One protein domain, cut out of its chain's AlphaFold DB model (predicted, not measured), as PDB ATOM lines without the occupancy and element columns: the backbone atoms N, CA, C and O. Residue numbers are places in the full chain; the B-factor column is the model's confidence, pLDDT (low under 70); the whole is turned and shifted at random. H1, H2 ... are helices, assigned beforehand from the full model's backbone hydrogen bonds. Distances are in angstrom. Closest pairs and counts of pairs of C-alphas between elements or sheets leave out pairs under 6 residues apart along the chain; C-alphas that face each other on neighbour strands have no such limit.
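Overview. This is residues 357 to 442 of the 831 residues of the protein "F-box domain-containing protein" of Alphaproteobacteria bacterium 41-28 (UniProt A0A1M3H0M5). Two helices, H1 and H5, meet as a V, the later part of the long H1 on the start of H5; H3 sits in the open mouth of the V, with H2 packed on one side and H4 on the other. A loop after H3 swings away from this body, and its residues 408 to 413 stick out free. The printed part has 86 residues with five named helices, H1 to H5 in chain order, and no named strand, so its class is all helix. The whole is compact, with a radius of gyration of the C-alphas of 12.7 A, yet elongated in outline, spanning 39 by 25 by 21 A.

Arrangement. Start with H1, residues 357 to 377, and pass by a tight link to H2, residues 381 to 390. These two form a helical hairpin at a shallow tilt of 23 degrees; H1 touches H2 with residues 372 to 376 alone, and the closest C-alphas, of Tyr 375 and Leu 384, are 5.7 A apart. Next find H3, residues 393 to 400, which is apart from H2. H1 and H3 only just touch, with 3 pairs of C-alphas within 8 A, through Met 365 of H1 alone; its C-alpha is 7.2 A from that of Phe 399, the closest pair. Look then at H4, residues 418 to 424: H1 touches it with residues 365 to 373 alone, closest at the C-alphas of Ala 369 and Ile 422, 7.0 A apart. H4 is apart from H2. H5, residues 428 to 441, touches H1 with residues 429 to 430 alone, at a steep tilt of 54 degrees; the closest C-alphas, of Leu 372 and Pro 430, are 5.9 A apart. H5 touches H2 at a shallow tilt of 32 degrees, the same way, closest at the C-alphas of Val 388 and Ile 434, 5.9 A. H3 and H5 touch at a steep tilt of 42 degrees, opposite ways, closest at the C-alphas of Leu 396 and Ala 438, 5.5 A. H4 and H5 form a helical hairpin at 35.2 degrees, a tilt only just steep, closest at the C-alphas of Val 419 and Gly 431, 5.5 A. Of the touching helix pairs, 2 of 8 are at a shallow tilt, a mostly crossed packing. In H1 to H5, every O i to N i+4 pair is within hydrogen-bond range.

Along the chain. Find C-alpha 357 at (-49.341, 18.902, -49.858); from there H1 runs 30.2 A to C-alpha 377. H2 measures 14.2 A, H3 10.8 A and H4 10.0 A. H5 runs 20.2 A from C-alpha 428 at (-21.300, 26.890, -46.967) to C-alpha 441 at (-29.892, 17.291, -62.468).

Size, cuts and confidence. The C-alphas farthest apart, of Asp 382 and Gly 410, are 39.7 A apart. The printed part has no cut, and the link from H3 to H4, residues 401 to 417, is long. Look at the B-factor column: pLDDT is under 70 at residues 357 to 360 and 402 to 416, and its mean over the printed part is 73.5.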
ATOM      1  N   PRO A 357     -50.619  19.227 -49.208       65.38
ATOM      2  CA  PRO A 357     -49.341  18.902 -49.858       65.38
ATOM      3  C   PRO A 357     -48.304  20.033 -49.807       65.38
ATOM      4  O   PRO A 357     -47.114  19.780 -49.668       65.38
ATOM      5  N   ARG A 358     -48.762  21.295 -49.835       66.06
ATOM      6  CA  ARG A 358     -47.912  22.489 -49.698       66.06
ATOM      7  C   ARG A 358     -47.196  22.553 -48.343       66.06
ATOM      8  O   ARG A 358     -46.031  22.922 -48.297       66.06
ATOM      9  N   VAL A 359     -47.882  22.206 -47.249       66.94
ATOM     10  CA  VAL A 359     -47.289  22.164 -45.899       66.94
ATOM     11  C   VAL A 359     -46.393  20.945 -45.744       66.94
ATOM     12  O   VAL A 359     -45.348  21.059 -45.118       66.94
ATOM     13  N   ALA A 360     -46.742  19.810 -46.352       68.88
ATOM     14  CA  ALA A 360     -45.828  18.676 -46.408       68.88
ATOM     15  C   ALA A 360     -44.527  19.094 -47.098       68.88
ATOM     16  O   ALA A 360     -43.479  19.106 -46.473       68.88
ATOM     17  N   ASP A 361     -44.574  19.581 -48.334       71.06
ATOM     18  CA  ASP A 361     -43.370  20.056 -49.025       71.06
ATOM     19  C   ASP A 361     -42.530  21.020 -48.166       71.06
ATOM     20  O   ASP A 361     -41.316  20.867 -48.063       71.06
ATOM     21  N   LEU A 362     -43.184  21.929 -47.443       70.62
ATOM     22  CA  LEU A 362     -42.548  22.844 -46.499       70.62
ATOM     23  C   LEU A 362     -41.779  22.153 -45.361       70.62
ATOM     24  O   LEU A 362     -40.625  22.485 -45.070       70.62
ATOM     25  N   VAL A 363     -42.444  21.213 -44.690       71.44
ATOM     26  CA  VAL A 363     -41.898  20.409 -43.590       71.44
ATOM     27  C   VAL A 363     -40.668  19.647 -44.077       71.44
ATOM     28  O   VAL A 363     -39.620  19.672 -43.428       71.44
ATOM     29  N   LYS A 364     -40.759  19.068 -45.278       75.81
ATOM     30  CA  LYS A 364     -39.699  18.287 -45.921       75.81
ATOM     31  C   LYS A 364     -38.438  19.095 -46.104       75.81
ATOM     32  O   LYS A 364     -37.357  18.675 -45.707       75.81
ATOM     33  N   MET A 365     -38.590  20.264 -46.724       77.69
ATOM     34  CA  MET A 365     -37.464  21.096 -47.124       77.69
ATOM     35  C   MET A 365     -36.762  21.653 -45.890       77.69
ATOM     36  O   MET A 365     -35.536  21.667 -45.840       77.69
ATOM     37  N   ASN A 366     -37.525  22.015 -44.853       73.44
ATOM     38  CA  ASN A 366     -36.970  22.401 -43.558       73.44
ATOM     39  C   ASN A 366     -36.194  21.269 -42.890       73.44
ATOM     40  O   ASN A 366     -35.099  21.505 -42.379       73.44
ATOM     41  N   TYR A 367     -36.768  20.066 -42.861       74.88
ATOM     42  CA  TYR A 367     -36.121  18.903 -42.269       74.88
ATOM     43  C   TYR A 367     -34.813  18.588 -42.996       74.88
ATOM     44  O   TYR A 367     -33.760  18.576 -42.365       74.88
ATOM     45  N   LEU A 368     -34.857  18.450 -44.326       76.81
ATOM     46  CA  LEU A 368     -33.679  18.190 -45.154       76.81
ATOM     47  C   LEU A 368     -32.621  19.291 -44.985       76.81
ATOM     48  O   LEU A 368     -31.445  18.988 -44.804       76.81
ATOM     49  N   ALA A 369     -33.018  20.567 -44.962       81.25
ATOM     50  CA  ALA A 369     -32.093  21.672 -44.721       81.25
ATOM     51  C   ALA A 369     -31.424  21.584 -43.340       81.25
ATOM     52  O   ALA A 369     -30.224  21.828 -43.232       81.25
ATOM     53  N   ASN A 370     -32.165  21.242 -42.282       74.88
ATOM     54  CA  ASN A 370     -31.589  21.075 -40.944       74.88
ATOM     55  C   ASN A 370     -30.687  19.837 -40.870       74.88
ATOM     56  O   ASN A 370     -29.610  19.924 -40.289       74.88
ATOM     57  N   LEU A 371     -31.084  18.726 -41.493       76.44
ATOM     58  CA  LEU A 371     -30.304  17.491 -41.548       76.44
ATOM     59  C   LEU A 371     -28.930  17.735 -42.185       76.44
ATOM     60  O   LEU A 371     -27.900  17.383 -41.617       76.44
ATOM     61  N   LEU A 372     -28.906  18.443 -43.317       81.50
ATOM     62  CA  LEU A 372     -27.664  18.814 -43.996       81.50
ATOM     63  C   LEU A 372     -26.781  19.739 -43.143       81.50
ATOM     64  O   LEU A 372     -25.561  19.586 -43.148       81.50
ATOM     65  N   LYS A 373     -27.377  20.660 -42.372       79.00
ATOM     66  CA  LYS A 373     -26.634  21.489 -41.402       79.00
ATOM     67  C   LYS A 373     -26.069  20.661 -40.251       79.00
ATOM     68  O   LYS A 373     -24.991  20.982 -39.764       79.00
ATOM     69  N   ILE A 374     -26.779  19.630 -39.794       75.88
ATOM     70  CA  ILE A 374     -26.300  18.731 -38.736       75.88
ATOM     71  C   ILE A 374     -25.095  17.930 -39.236       75.88
ATOM     72  O   ILE A 374     -24.078  17.909 -38.546       75.88
ATOM     73  N   TYR A 375     -25.152  17.355 -40.443       78.62
ATOM     74  CA  TYR A 375     -23.986  16.669 -41.017       78.62
ATOM     75  C   TYR A 375     -22.785  17.595 -41.171       78.62
ATOM     76  O   TYR A 375     -21.676  17.216 -40.811       78.62
ATOM     77  N   ASP A 376     -23.008  18.828 -41.631       84.06
ATOM     78  CA  ASP A 376     -21.957  19.842 -41.723       84.06
ATOM     79  C   ASP A 376     -21.331  20.153 -40.352       84.06
ATOM     80  O   ASP A 376     -20.113  20.075 -40.194       84.06
ATOM     81  N   LYS A 377     -22.158  20.411 -39.326       76.81
ATOM     82  CA  LYS A 377     -21.694  20.663 -37.949       76.81
ATOM     83  C   LYS A 377     -20.914  19.490 -37.358       76.81
ATOM     84  O   LYS A 377     -19.948  19.714 -36.634       76.81
ATOM     85  N   ASN A 378     -21.319  18.264 -37.676       76.56
ATOM     86  CA  ASN A 378     -20.665  17.046 -37.204       76.56
ATOM     87  C   ASN A 378     -19.430  16.667 -38.043       76.56
ATOM     88  O   ASN A 378     -18.734  15.713 -37.702       76.56
ATOM     89  N   GLY A 379     -19.144  17.387 -39.135       80.62
ATOM     90  CA  GLY A 379     -18.057  17.059 -40.062       80.62
ATOM     91  C   GLY A 379     -18.303  15.797 -40.899       80.62
ATOM     92  O   GLY A 379     -17.365  15.271 -41.501       80.62
ATOM     93  N   ASP A 380     -19.545  15.315 -40.961       83.25
ATOM     94  CA  ASP A 380     -19.951  14.085 -41.641       83.25
ATOM     95  C   ASP A 380     -20.161  14.321 -43.145       83.25
ATOM     96  O   ASP A 380     -21.275  14.421 -43.673       83.25
ATOM     97  N   LYS A 381     -19.039  14.475 -43.851       84.75
ATOM     98  CA  LYS A 381     -19.022  14.780 -45.289       84.75
ATOM     99  C   LYS A 381     -19.627  13.664 -46.141       84.75
ATOM    100  O   LYS A 381     -20.191  13.958 -47.200       84.75
ATOM    101  N   ASP A 382     -19.523  12.417 -45.693       79.75
ATOM    102  CA  ASP A 382     -20.000  11.255 -46.442       79.75
ATOM    103  C   ASP A 382     -21.529  11.205 -46.435       79.75
ATOM    104  O   ASP A 382     -22.140  11.144 -47.509       79.75
ATOM    105  N   ASN A 383     -22.163  11.338 -45.262       76.38
ATOM    106  CA  ASN A 383     -23.624  11.371 -45.175       76.38
ATOM    107  C   ASN A 383     -24.214  12.632 -45.806       76.38
ATOM    108  O   ASN A 383     -25.240  12.548 -46.479       76.38
ATOM    109  N   LEU A 384     -23.537  13.781 -45.704       82.19
ATOM    110  CA  LEU A 384     -23.925  14.989 -46.438       82.19
ATOM    111  C   LEU A 384     -23.940  14.741 -47.952       82.19
ATOM    112  O   LEU A 384     -24.921  15.061 -48.627       82.19
ATOM    113  N   THR A 385     -22.873  14.146 -48.491       80.75
ATOM    114  CA  THR A 385     -22.751  13.883 -49.932       80.75
ATOM    115  C   THR A 385     -23.813  12.897 -50.404       80.75
ATOM    116  O   THR A 385     -24.476  13.151 -51.414       80.75
ATOM    117  N   LYS A 386     -24.016  11.803 -49.663       81.06
ATOM    118  CA  LYS A 386     -25.067  10.814 -49.932       81.06
ATOM    119  C   LYS A 386     -26.451  11.459 -49.915       81.06
ATOM    120  O   LYS A 386     -27.205  11.299 -50.877       81.06
ATOM    121  N   ALA A 387     -26.736  12.261 -48.888       77.44
ATOM    122  CA  ALA A 387     -28.018  12.925 -48.714       77.44
ATOM    123  C   ALA A 387     -28.355  13.862 -49.867       77.44
ATOM    124  O   ALA A 387     -29.420  13.759 -50.473       77.44
ATOM    125  N   VAL A 388     -27.408  14.726 -50.232       85.12
ATOM    126  CA  VAL A 388     -27.566  15.627 -51.373       85.12
ATOM    127  C   VAL A 388     -27.716  14.843 -52.680       85.12
ATOM    128  O   VAL A 388     -28.563  15.185 -53.507       85.12
ATOM    129  N   CYS A 389     -26.934  13.777 -52.888       83.69
ATOM    130  CA  CYS A 389     -26.992  12.994 -54.123       83.69
ATOM    131  C   CYS A 389     -28.345  12.308 -54.341       83.69
ATOM    132  O   CYS A 389     -28.801  12.211 -55.491       83.69
ATOM    133  N   ALA A 390     -28.975  11.878 -53.252       80.81
ATOM    134  CA  ALA A 390     -30.250  11.183 -53.253       80.81
ATOM    135  C   ALA A 390     -31.463  12.101 -53.490       80.81
ATOM    136  O   ALA A 390     -32.509  11.611 -53.910       80.81
ATOM    137  N   LEU A 391     -31.319  13.426 -53.339       81.00
ATOM    138  CA  LEU A 391     -32.385  14.379 -53.667       81.00
ATOM    139  C   LEU A 391     -32.841  14.225 -55.128       81.00
ATOM    140  O   LEU A 391     -32.034  14.220 -56.071       81.00
ATOM    141  N   SER A 392     -34.150  14.119 -55.324       83.19
ATOM    142  CA  SER A 392     -34.805  14.098 -56.630       83.19
ATOM    143  C   SER A 392     -34.706  15.455 -57.331       83.19
ATOM    144  O   SER A 392     -34.433  16.488 -56.721       83.19
ATOM    145  N   GLN A 393     -34.970  15.463 -58.640       81.81
ATOM    146  CA  GLN A 393     -34.967  16.689 -59.438       81.81
ATOM    147  C   GLN A 393     -35.949  17.741 -58.884       81.81
ATOM    148  O   GLN A 393     -35.579  18.899 -58.735       81.81
ATOM    149  N   SER A 394     -37.163  17.326 -58.504       81.94
ATOM    150  CA  SER A 394     -38.182  18.230 -57.949       81.94
ATOM    151  C   SER A 394     -37.786  18.805 -56.585       81.94
ATOM    152  O   SER A 394     -38.099  19.954 -56.293       81.94
ATOM    153  N   GLU A 395     -37.089  18.041 -55.744       81.75
ATOM    154  CA  GLU A 395     -36.609  18.545 -54.450       81.75
ATOM    155  C   GLU A 395     -35.465  19.534 -54.625       81.75
ATOM    156  O   GLU A 395     -35.454  20.579 -53.981       81.75
ATOM    157  N   LEU A 396     -34.523  19.236 -55.523       84.62
ATOM    158  CA  LEU A 396     -33.444  20.164 -55.855       84.62
ATOM    159  C   LEU A 396     -33.992  21.473 -56.414       84.62
ATOM    160  O   LEU A 396     -33.495  22.531 -56.047       84.62
ATOM    161  N   GLU A 397     -35.031  21.406 -57.248       83.00
ATOM    162  CA  GLU A 397     -35.711  22.589 -57.768       83.00
ATOM    163  C   GLU A 397     -36.299  23.417 -56.621       83.00
ATOM    164  O   GLU A 397     -35.948  24.584 -56.486       83.00
ATOM    165  N   LYS A 398     -37.043  22.794 -55.698       82.12
ATOM    166  CA  LYS A 398     -37.575  23.471 -54.499       82.12
ATOM    167  C   LYS A 398     -36.486  24.081 -53.609       82.12
ATOM    168  O   LYS A 398     -36.732  25.090 -52.956       82.12
ATOM    169  N   PHE A 399     -35.288  23.490 -53.563       81.56
ATOM    170  CA  PHE A 399     -34.154  24.025 -52.795       81.56
ATOM    171  C   PHE A 399     -33.597  25.316 -53.404       81.56
ATOM    172  O   PHE A 399     -33.096  26.152 -52.652       81.56
ATOM    173  N   VAL A 400     -33.675  25.465 -54.733       80.38
ATOM    174  CA  VAL A 400     -33.120  26.603 -55.488       80.38
ATOM    175  C   VAL A 400     -34.184  27.591 -55.984       80.38
ATOM    176  O   VAL A 400     -33.858  28.650 -56.502       80.38
ATOM    177  N   THR A 401     -35.472  27.297 -55.851       74.75
ATOM    178  CA  THR A 401     -36.535  28.244 -56.211       74.75
ATOM    179  C   THR A 401     -36.988  29.054 -55.001       74.75
ATOM    180  O   THR A 401     -37.098  28.533 -53.894       74.75
ATOM    181  N   ARG A 402     -37.341  30.326 -55.233       66.38
ATOM    182  CA  ARG A 402     -37.971  31.215 -54.239       66.38
ATOM    183  C   ARG A 402     -39.465  30.949 -54.044       66.38
ATOM    184  O   ARG A 402     -40.141  31.761 -53.421       66.38
ATOM    185  N   GLU A 403     -39.987  29.820 -54.527       58.22
ATOM    186  CA  GLU A 403     -41.351  29.358 -54.235       58.22
ATOM    187  C   GLU A 403     -41.481  28.913 -52.780       58.22
ATOM    188  O   GLU A 403     -42.022  27.853 -52.479       58.22
ATOM    189  N   ASN A 404     -40.938  29.695 -51.856       47.69
ATOM    190  CA  ASN A 404     -40.997  29.383 -50.464       47.69
ATOM    191  C   ASN A 404     -42.400  29.738 -49.975       47.69
ATOM    192  O   ASN A 404     -42.752  30.916 -49.930       47.69
ATOM    193  N   PRO A 405     -43.233  28.758 -49.587       46.41
ATOM    194  CA  PRO A 405     -44.580  29.021 -49.095       46.41
ATOM    195  C   PRO A 405     -44.649  29.850 -47.809       46.41
ATOM    196  O   PRO A 405     -45.757  30.125 -47.358       46.41
ATOM    197  N   PHE A 406     -43.506  30.147 -47.177       46.47
ATOM    198  CA  PHE A 406     -43.406  30.595 -45.786       46.47
ATOM    199  C   PHE A 406     -43.987  31.978 -45.491       46.47
ATOM    200  O   PHE A 406     -44.182  32.281 -44.319       46.47
ATOM    201  N   HIS A 407     -44.302  32.791 -46.498       46.69
ATOM    202  CA  HIS A 407     -44.923  34.095 -46.284       46.69
ATOM    203  C   HIS A 407     -46.403  34.042 -46.670       46.69
ATOM    204  O   HIS A 407     -46.792  34.259 -47.814       46.69
ATOM    205  N   LEU A 408     -47.223  33.666 -45.685       43.91
ATOM    206  CA  LEU A 408     -48.680  33.852 -45.704       43.91
ATOM    207  C   LEU A 408     -49.085  35.285 -45.328       43.91
ATOM    208  O   LEU A 408     -50.216  35.674 -45.588       43.91
ATOM    209  N   ASP A 409     -48.149  36.074 -44.799       38.25
ATOM    210  CA  ASP A 409     -48.300  37.507 -44.566       38.25
ATOM    211  C   ASP A 409     -47.501  38.241 -45.637       38.25
ATOM    212  O   ASP A 409     -46.329  37.933 -45.858       38.25
ATOM    213  N   GLY A 410     -48.164  39.137 -46.371       37.09
ATOM    214  CA  GLY A 410     -47.724  39.601 -47.681       37.09
ATOM    215  C   GLY A 410     -46.616  40.642 -47.626       37.09
ATOM    216  O   GLY A 410     -46.821  41.775 -48.049       37.09
ATOM    217  N   ASP A 411     -45.444  40.239 -47.144       37.78
ATOM    218  CA  ASP A 411     -44.200  40.977 -47.317       37.78
ATOM    219  C   ASP A 411     -43.411  40.373 -48.498       37.78
ATOM    220  O   ASP A 411     -42.680  39.392 -48.337       37.78
ATOM    221  N   PRO A 412     -43.586  40.896 -49.726       41.62
ATOM    222  CA  PRO A 412     -42.891  40.415 -50.921       41.62
ATOM    223  C   PRO A 412     -41.381  40.734 -50.925       41.62
ATOM    224  O   PRO A 412     -40.698  40.407 -51.896       41.62
ATOM    225  N   GLY A 413     -40.842  41.365 -49.873       41.38
ATOM    226  CA  GLY A 413     -39.530  42.009 -49.894       41.38
ATOM    227  C   GLY A 413     -38.308  41.089 -50.001       41.38
ATOM    228  O   GLY A 413     -37.380  41.431 -50.728       41.38
ATOM    229  N   TYR A 414     -38.259  39.940 -49.318       50.00
ATOM    230  CA  TYR A 414     -37.046  39.096 -49.274       50.00
ATOM    231  C   TYR A 414     -37.364  37.626 -48.954       50.00
ATOM    232  O   TYR A 414     -37.098  37.133 -47.859       50.00
ATOM    233  N   ILE A 415     -37.906  36.885 -49.923       56.03
ATOM    234  CA  ILE A 415     -38.039  35.426 -49.791       56.03
ATOM    235  C   ILE A 415     -36.747  34.774 -50.287       56.03
ATOM    236  O   ILE A 415     -36.529  34.676 -51.496       56.03
ATOM    237  N   SER A 416     -35.890  34.337 -49.361       64.81
ATOM    238  CA  SER A 416     -34.703  33.556 -49.707       64.81
ATOM    239  C   SER A 416     -35.058  32.092 -49.983       64.81
ATOM    240  O   SER A 416     -35.941  31.504 -49.340       64.81
ATOM    241  N   SER A 417     -34.393  31.490 -50.973       74.19
ATOM    242  CA  SER A 417     -34.512  30.045 -51.217       74.19
ATOM    243  C   SER A 417     -33.935  29.247 -50.029       74.19
ATOM    244  O   SER A 417     -33.073  29.755 -49.303       74.19
ATOM    245  N   PRO A 418     -34.364  27.991 -49.785       80.00
ATOM    246  CA  PRO A 418     -33.821  27.190 -48.684       80.00
ATOM    247  C   PRO A 418     -32.287  27.088 -48.691       80.00
ATOM    248  O   PRO A 418     -31.660  27.106 -47.631       80.00
ATOM    249  N   VAL A 419     -31.665  27.026 -49.874       81.81
ATOM    250  CA  VAL A 419     -30.201  26.996 -49.998       81.81
ATOM    251  C   VAL A 419     -29.545  28.351 -49.698       81.81
ATOM    252  O   VAL A 419     -28.510  28.374 -49.031       81.81
ATOM    253  N   GLU A 420     -30.161  29.475 -50.080       76.38
ATOM    254  CA  GLU A 420     -29.707  30.816 -49.672       76.38
ATOM    255  C   GLU A 420     -29.726  30.960 -48.145       76.38
ATOM    256  O   GLU A 420     -28.762  31.456 -47.566       76.38
ATOM    257  N   GLN A 421     -30.773  30.460 -47.481       77.00
ATOM    258  CA  GLN A 421     -30.880  30.493 -46.020       77.00
ATOM    259  C   GLN A 421     -29.823  29.615 -45.327       77.00
ATOM    260  O   GLN A 421     -29.301  29.986 -44.275       77.00
ATOM    261  N   ILE A 422     -29.500  28.442 -45.886       79.06
ATOM    262  CA  ILE A 422     -28.406  27.590 -45.385       79.06
ATOM    263  C   ILE A 422     -27.084  28.375 -45.416       79.06
ATOM    264  O   ILE A 422     -26.339  28.393 -44.436       79.06
ATOM    265  N   ILE A 423     -26.826  29.073 -46.518       76.50
ATOM    266  CA  ILE A 423     -25.567  29.781 -46.762       76.50
ATOM    267  C   ILE A 423     -25.462  31.064 -45.948       76.50
ATOM    268  O   ILE A 423     -24.411  31.320 -45.362       76.50
ATOM    269  N   SER A 424     -26.547  31.835 -45.836       70.62
ATOM    270  CA  SER A 424     -26.580  33.045 -45.008       70.62
ATOM    271  C   SER A 424     -26.349  32.745 -43.524       70.62
ATOM    272  O   SER A 424     -25.943  33.626 -42.774       70.62
ATOM    273  N   GLN A 425     -26.589  31.503 -43.095       73.19
ATOM    274  CA  GLN A 425     -26.310  31.010 -41.743       73.19
ATOM    275  C   GLN A 425     -24.882  30.454 -41.577       73.19
ATOM    276  O   GLN A 425     -24.569  29.886 -40.535       73.19
ATOM    277  N   GLY A 426     -24.016  30.594 -42.586       72.75
ATOM    278  CA  GLY A 426     -22.612  30.174 -42.537       72.75
ATOM    279  C   GLY A 426     -22.351  28.711 -42.914       72.75
ATOM    280  O   GLY A 426     -21.197  28.286 -42.919       72.75
ATOM    281  N   HIS A 427     -23.382  27.943 -43.283       79.50
ATOM    282  CA  HIS A 427     -23.252  26.535 -43.676       79.50
ATOM    283  C   HIS A 427     -22.917  26.395 -45.171       79.50
ATOM    284  O   HIS A 427     -23.728  25.950 -45.986       79.50
ATOM    285  N   LEU A 428     -21.708  26.813 -45.557       77.62
ATOM    286  CA  LEU A 428     -21.300  26.890 -46.967       77.62
ATOM    287  C   LEU A 428     -21.193  25.518 -47.653       77.62
ATOM    288  O   LEU A 428     -21.610  25.374 -48.802       77.62
ATOM    289  N   VAL A 429     -20.671  24.501 -46.961       82.06
ATOM    290  CA  VAL A 429     -20.445  23.151 -47.514       82.06
ATOM    291  C   VAL A 429     -21.742  22.466 -47.978       82.06
ATOM    292  O   VAL A 429     -21.782  22.012 -49.130       82.06
ATOM    293  N   PRO A 430     -22.822  22.396 -47.168       84.25
ATOM    294  CA  PRO A 430     -24.088  21.827 -47.627       84.25
ATOM    295  C   PRO A 430     -24.727  22.682 -48.723       84.25
ATOM    296  O   PRO A 430     -25.237  22.132 -49.698       84.25
ATOM    297  N   GLY A 431     -24.637  24.012 -48.619       83.25
ATOM    298  CA  GLY A 431     -25.149  24.923 -49.640       83.25
ATOM    299  C   GLY A 431     -24.523  24.693 -51.020       83.25
ATOM    300  O   GLY A 431     -25.230  24.474 -52.004       83.25
ATOM    301  N   ILE A 432     -23.191  24.653 -51.091       80.81
ATOM    302  CA  ILE A 432     -22.441  24.394 -52.330       80.81
ATOM    303  C   ILE A 432     -22.735  22.987 -52.868       80.81
ATOM    304  O   ILE A 432     -22.914  22.811 -54.075       80.81
ATOM    305  N   SER A 433     -22.829  21.986 -51.989       85.12
ATOM    306  CA  SER A 433     -23.162  20.612 -52.384       85.12
ATOM    307  C   SER A 433     -24.524  20.534 -53.084       85.12
ATOM    308  O   SER A 433     -24.612  19.951 -54.169       85.12
ATOM    309  N   ILE A 434     -25.559  21.178 -52.526       86.19
ATOM    310  CA  ILE A 434     -26.897  21.255 -53.138       86.19
ATOM    311  C   ILE A 434     -26.814  21.893 -54.529       86.19
ATOM    312  O   ILE A 434     -27.341  21.330 -55.485       86.19
ATOM    313  N   LEU A 435     -26.114  23.022 -54.676       83.69
ATOM    314  CA  LEU A 435     -25.994  23.722 -55.963       83.69
ATOM    315  C   LEU A 435     -25.243  22.927 -57.030       83.69
ATOM    316  O   LEU A 435     -25.565  23.021 -58.218       83.69
ATOM    317  N   ASN A 436     -24.225  22.166 -56.630       82.88
ATOM    318  CA  ASN A 436     -23.491  21.290 -57.539       82.88
ATOM    319  C   ASN A 436     -24.382  20.144 -58.020       82.88
ATOM    320  O   ASN A 436     -24.375  19.806 -59.204       82.88
ATOM    321  N   GLN A 437     -25.178  19.562 -57.124       85.25
ATOM    322  CA  GLN A 437     -26.091  18.488 -57.495       85.25
ATOM    323  C   GLN A 437     -27.276  18.990 -58.322       85.25
ATOM    324  O   GLN A 437     -27.661  18.348 -59.300       85.25
ATOM    325  N   ALA A 438     -27.806  20.163 -57.981       84.50
ATOM    326  CA  ALA A 438     -28.817  20.856 -58.758       84.50
ATOM    327  C   ALA A 438     -28.316  21.124 -60.185       84.50
ATOM    328  O   ALA A 438     -29.034  20.826 -61.126       84.50
ATOM    329  N   GLN A 439     -27.062  21.540 -60.382       80.62
ATOM    330  CA  GLN A 439     -26.491  21.702 -61.731       80.62
ATOM    331  C   GLN A 439     -26.466  20.416 -62.545       80.62
ATOM    332  O   GLN A 439     -26.772  20.444 -63.731       80.62
ATOM    333  N   LYS A 440     -26.130  19.290 -61.914       83.38
ATOM    334  CA  LYS A 440     -26.093  17.996 -62.604       83.38
ATOM    335  C   LYS A 440     -27.480  17.515 -63.035       83.38
ATOM    336  O   LYS A 440     -27.579  16.800 -64.024       83.38
ATOM    337  N   LYS A 441     -28.532  17.838 -62.272       83.06
ATOM    338  CA  LYS A 441     -29.892  17.291 -62.468       83.06
ATOM    339  C   LYS A 441     -30.902  18.285 -63.058       83.06
ATOM    340  O   LYS A 441     -31.923  17.853 -63.582       83.06
ATOM    341  N   LEU A 442     -30.643  19.586 -62.967       80.38
ATOM    342  CA  LEU A 442     -31.501  20.684 -63.428       80.38
ATOM    343  C   LEU A 442     -30.813  21.471 -64.546       80.38
ATOM    344  O   LEU A 442     -30.781  22.702 -64.522       80.38
TER     345      LEU A 442